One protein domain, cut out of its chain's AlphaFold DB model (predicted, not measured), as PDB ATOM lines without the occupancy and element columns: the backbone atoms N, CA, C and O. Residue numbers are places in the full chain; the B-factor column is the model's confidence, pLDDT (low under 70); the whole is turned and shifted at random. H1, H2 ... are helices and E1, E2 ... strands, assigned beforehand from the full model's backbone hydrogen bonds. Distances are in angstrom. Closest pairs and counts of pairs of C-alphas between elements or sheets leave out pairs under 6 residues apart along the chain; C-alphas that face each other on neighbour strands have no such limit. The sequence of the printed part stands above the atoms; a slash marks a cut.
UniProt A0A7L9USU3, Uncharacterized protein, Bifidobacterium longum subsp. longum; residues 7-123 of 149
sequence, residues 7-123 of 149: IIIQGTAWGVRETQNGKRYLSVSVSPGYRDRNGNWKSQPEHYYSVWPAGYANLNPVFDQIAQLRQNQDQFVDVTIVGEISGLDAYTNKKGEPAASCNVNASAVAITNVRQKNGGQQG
ATOM      1  N   ILE A   7     123.225 239.203 171.628       95.44
ATOM      2  CA  ILE A   7     123.185 238.091 172.573       95.44
ATOM      3  C   ILE A   7     123.469 236.768 171.857       95.44
ATOM      4  O   ILE A   7     123.038 236.550 170.721       95.44
ATOM      5  N   ILE A   8     124.183 235.880 172.550       97.12
ATOM      6  CA  ILE A   8     124.312 234.468 172.191       97.12
ATOM      7  C   ILE A   8     123.620 233.654 173.280       97.12
ATOM      8  O   ILE A   8     123.895 233.845 174.463       97.12
ATOM      9  N   ILE A   9     122.719 232.760 172.885       96.25
ATOM     10  CA  ILE A   9     121.965 231.910 173.809       96.25
ATOM     11  C   ILE A   9     122.301 230.462 173.504       96.25
ATOM     12  O   ILE A   9     122.143 230.024 172.368       96.25
ATOM     13  N   GLN A  10     122.715 229.723 174.528       95.94
ATOM     14  CA  GLN A  10     122.830 228.270 174.491       95.94
ATOM     15  C   GLN A  10     121.802 227.703 175.459       95.94
ATOM     16  O   GLN A  10     121.877 227.957 176.662       95.94
ATOM     17  N   GLY A  11     120.803 227.004 174.934       95.31
ATOM     18  CA  GLY A  11     119.632 226.637 175.717       95.31
ATOM     19  C   GLY A  11     118.822 225.513 175.100       95.31
ATOM     20  O   GLY A  11     119.175 224.966 174.059       95.31
ATOM     21  N   THR A  12     117.712 225.182 175.747       96.38
ATOM     22  CA  THR A  12     116.799 224.133 175.294       96.38
ATOM     23  C   THR A  12     115.628 224.746 174.535       96.38
ATOM     24  O   THR A  12     114.916 225.614 175.041       96.38
ATOM     25  N   ALA A  13     115.415 224.274 173.311       97.06
ATOM     26  CA  ALA A  13     114.272 224.596 172.477       97.06
ATOM     27  C   ALA A  13     113.052 223.757 172.885       97.06
ATOM     28  O   ALA A  13     113.019 222.536 172.721       97.06
ATOM     29  N   TRP A  14     112.014 224.423 173.386       94.19
ATOM     30  CA  TRP A  14     110.792 223.762 173.852       94.19
ATOM     31  C   TRP A  14     109.783 223.513 172.740       94.19
ATOM     32  O   TRP A  14     109.009 222.556 172.830       94.19
ATOM     33  N   GLY A  15     109.818 224.338 171.695       94.31
ATOM     34  CA  GLY A  15     108.976 224.210 170.514       94.31
ATOM     35  C   GLY A  15     108.784 225.536 169.789       94.31
ATOM     36  O   GLY A  15     109.079 226.609 170.324       94.31
ATOM     37  N   VAL A  16     108.269 225.443 168.568       96.44
ATOM     38  CA  VAL A  16     107.898 226.597 167.748       96.44
ATOM     39  C   VAL A  16     106.434 226.926 167.994       96.44
ATOM     40  O   VAL A  16     105.588 226.035 168.042       96.44
ATOM     41  N   ARG A  17     106.140 228.208 168.173       94.31
ATOM     42  CA  ARG A  17     104.790 228.731 168.375       94.31
ATOM     43  C   ARG A  17     104.439 229.667 167.237       94.31
ATOM     44  O   ARG A  17     105.308 230.367 166.723       94.31
ATOM     45  N   GLU A  18     103.167 229.678 166.877       93.00
ATOM     46  CA  GLU A  18     102.623 230.539 165.837       93.00
ATOM     47  C   GLU A  18     101.625 231.515 166.456       93.00
ATOM     48  O   GLU A  18     100.797 231.144 167.292       93.00
ATOM     49  N   THR A  19     101.740 232.785 166.095       89.81
ATOM     50  CA  THR A  19     100.780 233.819 166.471       89.81
ATOM     51  C   THR A  19      99.606 233.835 165.501       89.81
ATOM     52  O   THR A  19      99.682 233.325 164.390       89.81
ATOM     53  N   GLN A  20      98.516 234.500 165.883       85.62
ATOM     54  CA  GLN A  20      97.304 234.589 165.057       85.62
ATOM     55  C   GLN A  20      97.537 235.182 163.654       85.62
ATOM     56  O   GLN A  20      96.769 234.912 162.741       85.62
ATOM     57  N   ASN A  21      98.592 235.979 163.468       89.81
ATOM     58  CA  ASN A  21      98.985 236.551 162.177       89.81
ATOM     59  C   ASN A  21     100.004 235.690 161.399       89.81
ATOM     60  O   ASN A  21     100.670 236.211 160.506       89.81
ATOM     61  N   GLY A  22     100.177 234.417 161.761       87.62
ATOM     62  CA  GLY A  22     101.054 233.470 161.064       87.62
ATOM     63  C   GLY A  22     102.551 233.672 161.312       87.62
ATOM     64  O   GLY A  22     103.378 233.028 160.666       87.62
ATOM     65  N   LYS A  23     102.946 234.569 162.228       90.50
ATOM     66  CA  LYS A  23     104.360 234.722 162.596       90.50
ATOM     67  C   LYS A  23     104.768 233.611 163.551       90.50
ATOM     68  O   LYS A  23     104.043 233.268 164.481       90.50
ATOM     69  N   ARG A  24     105.969 233.079 163.346       94.88
ATOM     70  CA  ARG A  24     106.506 231.975 164.138       94.88
ATOM     71  C   ARG A  24     107.658 232.450 165.007       94.88
ATOM     72  O   ARG A  24     108.484 233.249 164.563       94.88
ATOM     73  N   TYR A  25     107.730 231.923 166.220       96.06
ATOM     74  CA  TYR A  25     108.864 232.116 167.116       96.06
ATOM     75  C   TYR A  25     109.229 230.817 167.818       96.06
ATOM     76  O   TYR A  25     108.382 229.955 168.060       96.06
ATOM     77  N   LEU A  26     110.502 230.685 168.163       97.62
ATOM     78  CA  LEU A  26     111.015 229.563 168.926       97.62
ATOM     79  C   LEU A  26     111.018 229.911 170.421       97.62
ATOM     80  O   LEU A  26     111.565 230.933 170.830       97.62
ATOM     81  N   SER A  27     110.411 229.053 171.240       95.75
ATOM     82  CA  SER A  27     110.465 229.155 172.701       95.75
ATOM     83  C   SER A  27     111.725 228.462 173.204       95.75
ATOM     84  O   SER A  27     111.851 227.243 173.056       95.75
ATOM     85  N   VAL A  28     112.627 229.208 173.836       96.75
ATOM     86  CA  VAL A  28     113.890 228.680 174.373       96.75
ATOM     87  C   VAL A  28     114.002 228.988 175.853       96.75
ATOM     88  O   VAL A  28     113.539 230.036 176.299       96.75
ATOM     89  N   SER A  29     114.615 228.090 176.615       94.00
ATOM     90  CA  SER A  29     115.015 228.384 177.986       94.00
ATOM     91  C   SER A  29     116.500 228.167 178.232       94.00
ATOM     92  O   SER A  29     117.169 227.401 177.537       94.00
ATOM     93  N   VAL A  30     117.000 228.848 179.256       93.12
ATOM     94  CA  VAL A  30     118.328 228.642 179.825       93.12
ATOM     95  C   VAL A  30     118.154 228.472 181.323       93.12
ATOM     96  O   VAL A  30     117.521 229.309 181.960       93.12
ATOM     97  N   SER A  31     118.733 227.416 181.884       88.38
ATOM     98  CA  SER A  31     118.813 227.218 183.333       88.38
ATOM     99  C   SER A  31     120.229 227.560 183.805       88.38
ATOM    100  O   SER A  31     121.097 226.683 183.803       88.38
ATOM    101  N   PRO A  32     120.512 228.835 184.139       86.00
ATOM    102  CA  PRO A  32     121.822 229.223 184.624       86.00
ATOM    103  C   PRO A  32     122.106 228.609 185.996       86.00
ATOM    104  O   PRO A  32     121.217 228.200 186.743       86.00
ATOM    105  N   GLY A  33     123.379 228.586 186.355       89.00
ATOM    106  CA  GLY A  33     123.814 228.222 187.688       89.00
ATOM    107  C   GLY A  33     125.265 228.605 187.896       89.00
ATOM    108  O   GLY A  33     125.950 229.056 186.977       89.00
ATOM    109  N   TYR A  34     125.719 228.468 189.127       90.06
ATOM    110  CA  TYR A  34     127.079 228.797 189.522       90.06
ATOM    111  C   TYR A  34     127.565 227.796 190.563       90.06
ATOM    112  O   TYR A  34     126.768 227.129 191.223       90.06
ATOM    113  N   ARG A  35     128.884 227.682 190.722       94.25
ATOM    114  CA  ARG A  35     129.458 226.995 191.881       94.25
ATOM    115  C   ARG A  35     129.622 227.998 193.013       94.25
ATOM    116  O   ARG A  35     130.172 229.076 192.802       94.25
ATOM    117  N   ASP A  36     129.118 227.661 194.196       93.12
ATOM    118  CA  ASP A  36     129.347 228.471 195.392       93.12
ATOM    119  C   ASP A  36     130.803 228.352 195.885       93.12
ATOM    120  O   ASP A  36     131.610 227.602 195.333       93.12
ATOM    121  N   ARG A  37     131.154 229.101 196.941       93.88
ATOM    122  CA  ARG A  37     132.514 229.091 197.518       93.88
ATOM    123  C   ARG A  37     132.955 227.713 198.024       93.88
ATOM    124  O   ARG A  37     134.150 227.488 198.166       93.88
ATOM    125  N   ASN A  38     132.009 226.808 198.268       95.38
ATOM    126  CA  ASN A  38     132.262 225.446 198.731       95.38
ATOM    127  C   ASN A  38     132.278 224.442 197.560       95.38
ATOM    128  O   ASN A  38     132.362 223.239 197.786       95.38
ATOM    129  N   GLY A  39     132.174 224.917 196.312       91.81
ATOM    130  CA  GLY A  39     132.183 224.098 195.101       91.81
ATOM    131  C   GLY A  39     130.838 223.462 194.745       91.81
ATOM    132  O   GLY A  39     130.758 222.757 193.736       91.81
ATOM    133  N   ASN A  40     129.773 223.716 195.511       95.31
ATOM    134  CA  ASN A  40     128.464 223.128 195.243       95.31
ATOM    135  C   ASN A  40     127.769 223.860 194.100       95.31
ATOM    136  O   ASN A  40     127.742 225.093 194.063       95.31
ATOM    137  N   TRP A  41     127.151 223.104 193.193       91.19
ATOM    138  CA  TRP A  41     126.322 223.686 192.144       91.19
ATOM    139  C   TRP A  41     125.053 224.305 192.735       91.19
ATOM    140  O   TRP A  41     124.334 223.677 193.516       91.19
ATOM    141  N   LYS A  42     124.772 225.543 192.339       90.56
ATOM    142  CA  LYS A  42     123.573 226.299 192.689       90.56
ATOM    143  C   LYS A  42     122.863 226.694 191.405       90.56
ATOM    144  O   LYS A  42     123.351 227.535 190.650       90.56
ATOM    145  N   SER A  43     121.711 226.074 191.167       89.50
ATOM    146  CA  SER A  43     120.833 226.437 190.057       89.50
ATOM    147  C   SER A  43     120.141 227.763 190.349       89.50
ATOM    148  O   SER A  43     119.691 228.010 191.468       89.50
ATOM    149  N   GLN A  44     120.057 228.601 189.329       87.00
ATOM    150  CA  GLN A  44     119.264 229.822 189.325       87.00
ATOM    151  C   GLN A  44     117.917 229.556 188.637       87.00
ATOM    152  O   GLN A  44     117.767 228.531 187.961       87.00
ATOM    153  N   PRO A  45     116.924 230.446 188.807       84.25
ATOM    154  CA  PRO A  45     115.669 230.357 188.075       84.25
ATOM    155  C   PRO A  45     115.892 230.255 186.565       84.25
ATOM    156  O   PRO A  45     116.790 230.880 186.004       84.25
ATOM    157  N   GLU A  46     115.054 229.462 185.906       87.31
ATOM    158  CA  GLU A  46     115.096 229.306 184.458       87.31
ATOM    159  C   GLU A  46     114.659 230.603 183.757       87.31
ATOM    160  O   GLU A  46     113.658 231.223 184.119       87.31
ATOM    161  N   HIS A  47     115.419 231.018 182.746       88.38
ATOM    162  CA  HIS A  47     115.145 232.196 181.929       88.38
ATOM    163  C   HIS A  47     114.521 231.776 180.603       88.38
ATOM    164  O   HIS A  47     115.026 230.859 179.954       88.38
ATOM    165  N   TYR A  48     113.476 232.480 180.167       91.88
ATOM    166  CA  TYR A  48     112.767 232.184 178.924       91.88
ATOM    167  C   TYR A  48     112.993 233.257 177.860       91.88
ATOM    168  O   TYR A  48     112.969 234.460 178.135       91.88
ATOM    169  N   TYR A  49     113.156 232.797 176.624       95.25
ATOM    170  CA  TYR A  49     113.403 233.622 175.454       95.25
ATOM    171  C   TYR A  49     112.394 233.296 174.355       95.25
ATOM    172  O   TYR A  49     112.192 232.128 174.004       95.25
ATOM    173  N   SER A  50     111.795 234.340 173.790       95.62
ATOM    174  CA  SER A  50     110.985 234.257 172.576       95.62
ATOM    175  C   SER A  50     111.856 234.682 171.401       95.62
ATOM    176  O   SER A  50     112.218 235.852 171.264       95.62
ATOM    177  N   VAL A  51     112.231 233.714 170.575       97.44
ATOM    178  CA  VAL A  51     113.230 233.897 169.523       97.44
ATOM    179  C   VAL A  51     112.524 234.034 168.184       97.44
ATOM    180  O   VAL A  51     111.990 233.068 167.637       97.44
ATOM    181  N   TRP A  52     112.515 235.253 167.667       96.69
ATOM    182  CA  TRP A  52     111.904 235.639 166.405       96.69
ATOM    183  C   TRP A  52     112.960 235.684 165.303       96.69
ATOM    184  O   TRP A  52     114.081 236.121 165.565       96.69
ATOM    185  N   PRO A  53     112.640 235.303 164.059       96.25
ATOM    186  CA  PRO A  53     113.528 235.570 162.938       96.25
ATOM    187  C   PRO A  53     113.734 237.076 162.765       96.25
ATOM    188  O   PRO A  53     112.768 237.842 162.699       96.25
ATOM    189  N   ALA A  54     114.989 237.513 162.671       93.81
ATOM    190  CA  ALA A  54     115.285 238.841 162.156       93.81
ATOM    191  C   ALA A  54     114.745 238.949 160.719       93.81
ATOM    192  O   ALA A  54     114.761 237.973 159.976       93.81
ATOM    193  N   GLY A  55     114.293 240.135 160.300       88.75
ATOM    194  CA  GLY A  55     113.602 240.307 159.011       88.75
ATOM    195  C   GLY A  55     114.397 239.888 157.764       88.75
ATOM    196  O   GLY A  55     113.805 239.697 156.709       88.75
ATOM    197  N   TYR A  56     115.717 239.726 157.881       88.44
ATOM    198  CA  TYR A  56     116.616 239.269 156.817       88.44
ATOM    199  C   TYR A  56     117.042 237.792 156.946       88.44
ATOM    200  O   TYR A  56     117.725 237.281 156.063       88.44
ATOM    201  N   ALA A  57     116.687 237.106 158.036       92.81
ATOM    202  CA  ALA A  57     117.103 235.735 158.318       92.81
ATOM    203  C   ALA A  57     115.968 234.743 158.029       92.81
ATOM    204  O   ALA A  57     114.881 234.837 158.600       92.81
ATOM    205  N   ASN A  58     116.226 233.746 157.178       94.00
ATOM    206  CA  ASN A  58     115.285 232.650 156.960       94.00
ATOM    207  C   ASN A  58     115.524 231.521 157.973       94.00
ATOM    208  O   ASN A  58     116.352 230.641 157.746       94.00
ATOM    209  N   LEU A  59     114.782 231.544 159.082       96.50
ATOM    210  CA  LEU A  59     114.876 230.525 160.135       96.50
ATOM    211  C   LEU A  59     113.774 229.457 160.065       96.50
ATOM    212  O   LEU A  59     113.758 228.548 160.892       96.50
ATOM    213  N   ASN A  60     112.867 229.530 159.084       94.50
ATOM    214  CA  ASN A  60     111.785 228.551 158.954       94.50
ATOM    215  C   ASN A  60     112.297 227.101 158.841       94.50
ATOM    216  O   ASN A  60     111.779 226.269 159.579       94.50
ATOM    217  N   PRO A  61     113.347 226.783 158.051       96.44
ATOM    218  CA  PRO A  61     113.834 225.407 157.950       96.44
ATOM    219  C   PRO A  61     114.292 224.810 159.289       96.44
ATOM    220  O   PRO A  61     113.936 223.682 159.623       96.44
ATOM    221  N   VAL A  62     115.040 225.573 160.097       97.31
ATOM    222  CA  VAL A  62     115.482 225.102 161.421       97.31
ATOM    223  C   VAL A  62     114.324 225.071 162.419       97.31
ATOM    224  O   VAL A  62     114.264 224.176 163.259       97.31
ATOM    225  N   PHE A  63     113.353 225.982 162.309       97.62
ATOM    226  CA  PHE A  63     112.124 225.930 163.103       97.62
ATOM    227  C   PHE A  63     111.307 224.671 162.790       97.62
ATOM    228  O   PHE A  63     110.845 224.009 163.717       97.62
ATOM    229  N   ASP A  64     111.171 224.300 161.518       97.25
ATOM    230  CA  ASP A  64     110.474 223.081 161.098       97.25
ATOM    231  C   ASP A  64     111.184 221.827 161.616       97.25
ATOM    232  O   ASP A  64     110.538 220.947 162.187       97.25
ATOM    233  N   GLN A  65     112.516 221.786 161.527       97.12
ATOM    234  CA  GLN A  65     113.315 220.693 162.082       97.12
ATOM    235  C   GLN A  65     113.132 220.564 163.602       97.12
ATOM    236  O   GLN A  65     112.906 219.465 164.111       97.12
ATOM    237  N   ILE A  66     113.186 221.677 164.343       96.69
ATOM    238  CA  ILE A  66     112.944 221.676 165.792       96.69
ATOM    239  C   ILE A  66     111.513 221.222 166.099       96.69
ATOM    240  O   ILE A  66     111.312 220.427 167.016       96.69
ATOM    241  N   ALA A  67     110.520 221.710 165.352       96.19
ATOM    242  CA  ALA A  67     109.123 221.332 165.536       96.19
ATOM    243  C   ALA A  67     108.916 219.826 165.323       96.19
ATOM    244  O   ALA A  67     108.212 219.204 166.115       96.19
ATOM    245  N   GLN A  68     109.571 219.237 164.318       96.12
ATOM    246  CA  GLN A  68     109.552 217.797 164.065       96.12
ATOM    247  C   GLN A  68     110.195 217.007 165.213       96.12
ATOM    248  O   GLN A  68     109.579 216.080 165.733       96.12
ATOM    249  N   LEU A  69     111.398 217.387 165.658       94.75
ATOM    250  CA  LEU A  69     112.086 216.717 166.772       94.75
ATOM    251  C   LEU A  69     111.268 216.786 168.072       94.75
ATOM    252  O   LEU A  69     111.138 215.806 168.801       94.75
ATOM    253  N   ARG A  70     110.641 217.935 168.339       93.75
ATOM    254  CA  ARG A  70     109.826 218.168 169.540       93.75
ATOM    255  C   ARG A  70     108.424 217.558 169.484       93.75
ATOM    256  O   ARG A  70     107.702 217.668 170.474       93.75
ATOM    257  N   GLN A  71     108.053 216.864 168.402       93.06
ATOM    258  CA  GLN A  71     106.894 215.960 168.424       93.06
ATOM    259  C   GLN A  71     107.092 214.849 169.462       93.06
ATOM    260  O   GLN A  71     106.135 214.435 170.115       93.06
ATOM    261  N   ASN A  72     108.339 214.410 169.669       90.50
ATOM    262  CA  ASN A  72     108.687 213.506 170.752       90.50
ATOM    263  C   ASN A  72     108.947 214.299 172.043       90.50
ATOM    264  O   ASN A  72     109.979 214.954 172.199       90.50
ATOM    265  N   GLN A  73     108.022 214.212 173.002       86.00
ATOM    266  CA  GLN A  73     108.150 214.934 174.272       86.00
ATOM    267  C   GLN A  73     109.296 214.429 175.162       86.00
ATOM    268  O   GLN A  73     109.722 215.163 176.056       86.00
ATOM    269  N   ASP A  74     109.840 213.242 174.884       89.19
ATOM    270  CA  ASP A  74     111.004 212.689 175.578       89.19
ATOM    271  C   ASP A  74     112.343 213.118 174.955       89.19
ATOM    272  O   ASP A  74     113.394 212.696 175.433       89.19
ATOM    273  N   GLN A  75     112.343 213.956 173.912       89.56
ATOM    274  CA  GLN A  75     113.558 214.521 173.316       89.56
ATOM    275  C   GLN A  75     113.728 215.995 173.671       89.56
ATOM    276  O   GLN A  75     112.875 216.819 173.367       89.56
ATOM    277  N   PHE A  76     114.862 216.365 174.241       91.94
ATOM    278  CA  PHE A  76     115.293 217.744 174.411       91.94
ATOM    279  C   PHE A  76     116.162 218.156 173.228       91.94
ATOM    280  O   PHE A  76     117.115 217.462 172.886       91.94
ATOM    281  N   VAL A  77     115.838 219.291 172.620       96.19
ATOM    282  CA  VAL A  77     116.617 219.859 171.519       96.19
ATOM    283  C   VAL A  77     117.412 221.022 172.083       96.19
ATOM    284  O   VAL A  77     116.824 222.008 172.523       96.19
ATOM    285  N   ASP A  78     118.732 220.903 172.103       96.62
ATOM    286  CA  ASP A  78     119.604 222.002 172.501       96.62
ATOM    287  C   ASP A  78     119.950 222.837 171.268       96.62
ATOM    288  O   ASP A  78     120.163 222.308 170.172       96.62
ATOM    289  N   VAL A  79     119.975 224.153 171.445       98.00
ATOM    290  CA  VAL A  79     120.213 225.118 170.374       98.00
ATOM    291  C   VAL A  79     121.236 226.166 170.793       98.00
ATOM    292  O   VAL A  79     121.320 226.542 171.963       98.00
ATOM    293  N   THR A  80     121.980 226.674 169.814       98.25
ATOM    294  CA  THR A  80     122.723 227.934 169.910       98.25
ATOM    295  C   THR A  80     122.060 228.975 169.021       98.25
ATOM    296  O   THR A  80     121.719 228.699 167.873       98.25
ATOM    297  N   ILE A  81     121.871 230.175 169.557       98.25
ATOM    298  CA  ILE A  81     121.172 231.278 168.900       98.25
ATOM    299  C   ILE A  81     122.073 232.494 168.932       98.25
ATOM    300  O   ILE A  81     122.634 232.808 169.979       98.25
ATOM    301  N   VAL A  82     122.159 233.197 167.810       97.94
ATOM    302  CA  VAL A  82     122.794 234.511 167.716       97.94
ATOM    303  C   VAL A  82     121.721 235.512 167.322       97.94
ATOM    304  O   VAL A  82     120.962 235.278 166.379       97.94
ATOM    305  N   GLY A  83     121.633 236.620 168.049       96.81
ATOM    306  CA  GLY A  83     120.616 237.625 167.780       96.81
ATOM    307  C   GLY A  83     120.802 238.914 168.552       96.81
ATOM    308  O   GLY A  83     121.835 239.163 169.168       96.81
ATOM    309  N   GLU A  84     119.767 239.738 168.507       96.12
ATOM    310  CA  GLU A  84     119.701 241.033 169.171       96.12
ATOM    311  C   GLU A  84     118.487 241.049 170.099       96.12
ATOM    312  O   GLU A  84     117.402 240.614 169.705       96.12
ATOM    313  N   ILE A  85     118.642 241.557 171.320       95.06
ATOM    314  CA  ILE A  85     117.510 241.762 172.228       95.06
ATOM    315  C   ILE A  85     116.598 242.830 171.619       95.06
ATOM    316  O   ILE A  85     117.037 243.950 171.345       95.06
ATOM    317  N   SER A  86     115.332 242.480 171.407       91.94
ATOM    318  CA  SER A  86     114.312 243.352 170.817       91.94
ATOM    319  C   SER A  86     113.265 243.830 171.821       91.94
ATOM    320  O   SER A  86     112.566 244.803 171.549       91.94
ATOM    321  N   GLY A  87     113.185 243.199 172.994       90.62
ATOM    322  CA  GLY A  87     112.314 243.625 174.085       90.62
ATOM    323  C   GLY A  87     112.457 242.752 175.326       90.62
ATOM    324  O   GLY A  87     112.979 241.639 175.266       90.62
ATOM    325  N   LEU A  88     111.988 243.271 176.455       88.50
ATOM    326  CA  LEU A  88     111.911 242.569 177.731       88.50
ATOM    327  C   LEU A  88     110.488 242.752 178.251       88.50
ATOM    328  O   LEU A  88     110.071 243.881 178.502       88.50
ATOM    329  N   ASP A  89     109.760 241.652 178.401       84.56
ATOM    330  CA  ASP A  89     108.371 241.662 178.850       84.56
ATOM    331  C   ASP A  89     108.285 241.066 180.249       84.56
ATOM    332  O   ASP A  89     108.709 239.932 180.468       84.56
ATOM    333  N   ALA A  90     107.711 241.810 181.192       83.12
ATOM    334  CA  ALA A  90     107.329 241.289 182.499       83.12
ATOM    335  C   ALA A  90     105.865 240.837 182.458       83.12
ATOM    336  O   ALA A  90     105.001 241.548 181.946       83.12
ATOM    337  N   TYR A  91     105.574 239.660 183.003       82.19
ATOM    338  CA  TYR A  91     104.224 239.105 183.045       82.19
ATOM    339  C   TYR A  91     104.023 238.248 184.293       82.19
ATOM    340  O   TYR A  91     104.973 237.789 184.919       82.19
ATOM    341  N   THR A  92     102.770 237.994 184.651       84.25
ATOM    342  CA  THR A  92     102.435 237.017 185.688       84.25
ATOM    343  C   THR A  92     102.241 235.654 185.035       84.25
ATOM    344  O   THR A  92     101.451 235.511 184.100       84.25
ATOM    345  N   ASN A  93     102.986 234.644 185.484       80.75
ATOM    346  CA  ASN A  93     102.859 233.297 184.940       80.75
ATOM    347  C   ASN A  93     101.526 232.643 185.377       80.75
ATOM    348  O   ASN A  93     100.789 233.161 186.215       80.75
ATOM    349  N   LYS A  94     101.212 231.455 184.842       79.88
ATOM    350  CA  LYS A  94      99.969 230.725 185.173       79.88
ATOM    351  C   LYS A  94      99.833 230.333 186.655       79.88
ATOM    352  O   LYS A  94      98.754 229.918 187.061       79.88
ATOM    353  N   LYS A  95     100.911 230.424 187.438       85.56
ATOM    354  CA  LYS A  95     100.944 230.146 188.880       85.56
ATOM    355  C   LYS A  95     100.782 231.413 189.730       85.56
ATOM    356  O   LYS A  95     100.802 231.315 190.949       85.56
ATOM    357  N   GLY A  96     100.620 232.585 189.111       87.38
ATOM    358  CA  GLY A  96     100.504 233.859 189.825       87.38
ATOM    359  C   GLY A  96     101.846 234.507 190.177       87.38
ATOM    360  O   GLY A  96     101.861 235.518 190.871       87.38
ATOM    361  N   GLU A  97     102.971 233.968 189.705       87.44
ATOM    362  CA  GLU A  97     104.301 234.471 190.057       87.44
ATOM    363  C   GLU A  97     104.787 235.505 189.027       87.44
ATOM    364  O   GLU A  97     104.517 235.344 187.827       87.44
ATOM    365  N   PRO A  98     105.534 236.543 189.450       82.62
ATOM    366  CA  PRO A  98     106.231 237.428 188.527       82.62
ATOM    367  C   PRO A  98     107.216 236.637 187.663       82.62
ATOM    368  O   PRO A  98     108.037 235.872 188.167       82.62
ATOM    369  N   ALA A  99     107.147 236.846 186.357       82.00
ATOM    370  CA  ALA A  99     108.036 236.268 185.369       82.00
ATOM    371  C   ALA A  99     108.465 237.343 184.368       82.00
ATOM    372  O   ALA A  99     107.828 238.389 184.230       82.00
ATOM    373  N   ALA A 100     109.555 237.072 183.661       82.38
ATOM    374  CA  ALA A 100     110.001 237.902 182.560       82.38
ATOM    375  C   ALA A 100     110.410 237.026 181.377       82.38
ATOM    376  O   ALA A 100     110.947 235.931 181.559       82.38
ATOM    377  N   SER A 101     110.169 237.520 180.167       84.19
ATOM    378  CA  SER A 101     110.693 236.940 178.936       84.19
ATOM    379  C   SER A 101     111.507 237.964 178.168       84.19
ATOM    380  O   SER A 101     111.180 239.149 178.138       84.19
ATOM    381  N   CYS A 102     112.556 237.486 177.512       92.19
ATOM    382  CA  CYS A 102     113.366 238.287 176.608       92.19
ATOM    383  C   CYS A 102     113.006 237.953 175.158       92.19
ATOM    384  O   CYS A 102     113.046 236.790 174.748       92.19
ATOM    385  N   ASN A 103     112.652 238.971 174.381       94.94
ATOM    386  CA  ASN A 103     112.437 238.840 172.949       94.94
ATOM    387  C   ASN A 103     113.769 239.028 172.232       94.94
ATOM    388  O   ASN A 103     114.495 239.994 172.481       94.94
ATOM    389  N   VAL A 104     114.080 238.100 171.334       97.00
ATOM    390  CA  VAL A 104     115.327 238.093 170.571       97.00
ATOM    391  C   VAL A 104     114.997 238.064 169.092       97.00
ATOM    392  O   VAL A 104     114.286 237.174 168.636       97.00
ATOM    393  N   ASN A 105     115.555 239.001 168.336       96.75
ATOM    394  CA  ASN A 105     115.584 238.946 166.882       96.75
ATOM    395  C   ASN A 105     116.835 238.165 166.466       96.75
ATOM    396  O   ASN A 105     117.944 238.701 166.481       96.75
ATOM    397  N   ALA A 106     116.668 236.887 166.147       97.75
ATOM    398  CA  ALA A 106     117.759 235.991 165.798       97.75
ATOM    399  C   ALA A 106     118.188 236.148 164.339       97.75
ATOM    400  O   ALA A 106     117.370 236.095 163.419       97.75
ATOM    401  N   SER A 107     119.494 236.286 164.139       97.50
ATOM    402  CA  SER A 107     120.139 236.192 162.832       97.50
ATOM    403  C   SER A 107     120.489 234.745 162.478       97.50
ATOM    404  O   SER A 107     120.507 234.399 161.299       97.50
ATOM    405  N   ALA A 108     120.726 233.891 163.480       97.62
ATOM    406  CA  ALA A 108     121.016 232.474 163.290       97.62
ATOM    407  C   ALA A 108     120.505 231.623 164.457       97.62
ATOM    408  O   ALA A 108     120.534 232.041 165.617       97.62
ATOM    409  N   VAL A 109     120.083 230.400 164.137       98.31
ATOM    410  CA  VAL A 109     119.750 229.343 165.096       98.31
ATOM    411  C   VAL A 109     120.351 228.046 164.574       98.31
ATOM    412  O   VAL A 109     120.135 227.687 163.419       98.31
ATOM    413  N   ALA A 110     121.087 227.346 165.427       97.94
ATOM    414  CA  ALA A 110     121.643 226.035 165.137       97.94
ATOM    415  C   ALA A 110     121.192 225.045 166.210       97.94
ATOM    416  O   ALA A 110     121.274 225.347 167.399       97.94
ATOM    417  N   ILE A 111     120.744 223.860 165.796       97.12
ATOM    418  CA  ILE A 111     120.577 222.726 166.707       97.12
ATOM    419  C   ILE A 111     121.972 222.205 167.035       97.12
ATOM    420  O   ILE A 111     122.734 221.879 166.129       97.12
ATOM    421  N   THR A 112     122.307 222.146 168.319       96.56
ATOM    422  CA  THR A 112     123.618 221.686 168.788       96.56
ATOM    423  C   THR A 112     123.581 220.280 169.359       96.56
ATOM    424  O   THR A 112     124.614 219.618 169.398       96.56
ATOM    425  N   ASN A 113     122.420 219.813 169.824       94.44
ATOM    426  CA  ASN A 113     122.268 218.455 170.329       94.44
ATOM    427  C   ASN A 113     120.795 218.027 170.361       94.44
ATOM    428  O   ASN A 113     119.895 218.862 170.463       94.44
ATOM    429  N   VAL A 114     120.559 216.714 170.353       93.31
ATOM    430  CA  VAL A 114     119.263 216.116 170.690       93.31
ATOM    431  C   VAL A 114     119.494 215.077 171.785       93.31
ATOM    432  O   VAL A 114     120.139 214.046 171.584       93.31
ATOM    433  N   ARG A 115     118.991 215.368 172.984       91.75
ATOM    434  CA  ARG A 115     119.121 214.514 174.170       91.75
ATOM    435  C   ARG A 115     117.809 213.811 174.450       91.75
ATOM    436  O   ARG A 115     116.757 214.431 174.395       91.75
ATOM    437  N   GLN A 116     117.853 212.550 174.842       85.94
ATOM    438  CA  GLN A 116     116.671 211.838 175.308       85.94
ATOM    439  C   GLN A 116     116.540 211.954 176.830       85.94
ATOM    440  O   GLN A 116     117.534 211.916 177.556       85.94
ATOM    441  N   LYS A 117     115.307 212.059 177.329       79.25
ATOM    442  CA  LYS A 117     114.973 212.200 178.754       79.25
ATOM    443  C   LYS A 117     115.557 211.094 179.637       79.25
ATOM    444  O   LYS A 117     115.869 211.359 180.791       79.25
ATOM    445  N   ASN A 118     115.797 209.914 179.061       75.31
ATOM    446  CA  ASN A 118     116.393 208.757 179.734       75.31
ATOM    447  C   ASN A 118     117.838 208.447 179.279       75.31
ATOM    448  O   ASN A 118     118.271 207.302 179.355       75.31
ATOM    449  N   GLY A 119     118.598 209.443 178.805       59.56
ATOM    450  CA  GLY A 119     120.061 209.329 178.664       59.56
ATOM    451  C   GLY A 119     120.598 208.824 177.319       59.56
ATOM    452  O   GLY A 119     121.806 208.664 177.175       59.56
ATOM    453  N   GLY A 120     119.748 208.621 176.310       53.72
ATOM    454  CA  GLY A 120     120.198 208.407 174.931       53.72
ATOM    455  C   GLY A 120     120.632 209.729 174.295       53.72
ATOM    456  O   GLY A 120     119.803 210.604 174.056       53.72
ATOM    457  N   GLN A 121     121.926 209.915 174.043       49.91
ATOM    458  CA  GLN A 121     122.446 211.083 173.333       49.91
ATOM    459  C   GLN A 121     122.540 210.738 171.838       49.91
ATOM    460  O   GLN A 121     123.368 209.920 171.447       49.91
ATOM    461  N   GLN A 122     121.685 211.327 170.997       51.41
ATOM    462  CA  GLN A 122     121.799 211.238 169.536       51.41
ATOM    463  C   GLN A 122     122.339 212.578 169.028       51.41
ATOM    464  O   GLN A 122     121.591 213.494 168.695       51.41
ATOM    465  N   GLY A 123     123.667 212.715 169.034       46.69
ATOM    466  CA  GLY A 123     124.340 213.922 168.562       46.69
ATOM    467  C   GLY A 123     124.232 214.075 167.042       46.69
ATOM    468  O   GLY A 123     124.743 213.240 166.300       46.69
TER     469      GLY A 123
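Overview. This is residues 7 to 123 of the 149 residues of an uncharacterized protein of Bifidobacterium longum subsp. longum (UniProt A0A7L9USU3). What is the main shape? It is a small closed barrel of five strands, E1, E2, E5, E7 and E6 round the ring, with the helix H1 packed across its outside and the thin hairpin of E3 and E4 sticking out as an arm. The long strands E6 and E7 make a hairpin whose strands both bend sharply, by 120 degrees at residue 84 and by 117 degrees at residue 107. What is it made of? The 117 printed residues hold seven named strands and one named helix, in the order E1 E2 E3 E4 E5 H1 E6 E7; the class is mostly strand, and the barrel is mixed. How large is it? It is compact, with a radius of gyration of the C-alphas of 15.2 A and spans of 48 by 36 by 27 A.

Along the chain. Where does the first element begin, and what follows? E1, residues 7 to 18, begins with C-alpha 7 at (123.185, 238.091, 172.573) and bends by 98 degrees at residue 11. E2 is residues 24 to 30, E3 33 to 35, E4 41 to 43 and E5 47 to 53. Where are the helix and the long strands? H1 is residues 60 to 69, 14.2 A long, with C-alpha 60 at (111.785, 228.551, 158.954). E6 is residues 75 to 92, 28.0 A; E7 is residues 98 to 116, 30.6 A, ending with C-alpha 116 at (116.671, 211.838, 175.308).

Arrangement. How does the ring close? E1 and E2 are an antiparallel hairpin, with N 14 and O 27 at 2.8 A, and E2 and E5 are antiparallel, with N 28 and O 49 at 3.0 A. E5 and E7 are parallel, with N 52 and O 104 at 2.8 A. E7 and E6 are antiparallel, with N 84 and O 105 at 2.9 A, and E6 and E1 are antiparallel, with N 9 and O 81 at 2.9 A. Where is H1? It is on the barrel, outside it, at a height over the sheet of 7.1 A, over E1 and across the strands at 71 degrees to E1 on the local plane; their closest C-alphas are those of Gly 15 and Ala 67, 5.8 A. Every O i to N i+4 pair in H1 is within hydrogen-bond range. And the small hairpin? E2 runs on into E3 at 19 degrees; E3 and E4 are antiparallel, with N 42 and O 34 at 2.8 A, and both are apart from H1, E6 and E7.

Size, cuts and confidence. How far does it reach? The two C-alphas farthest apart are those of Asn 21 and Asn 38, 50.7 A. Is there a cut or a long link? The printed part has no cut, and no link is long. Where is confidence low? Residues 119 to 123 are under 70, while the mean pLDDT of the printed part is 90.5.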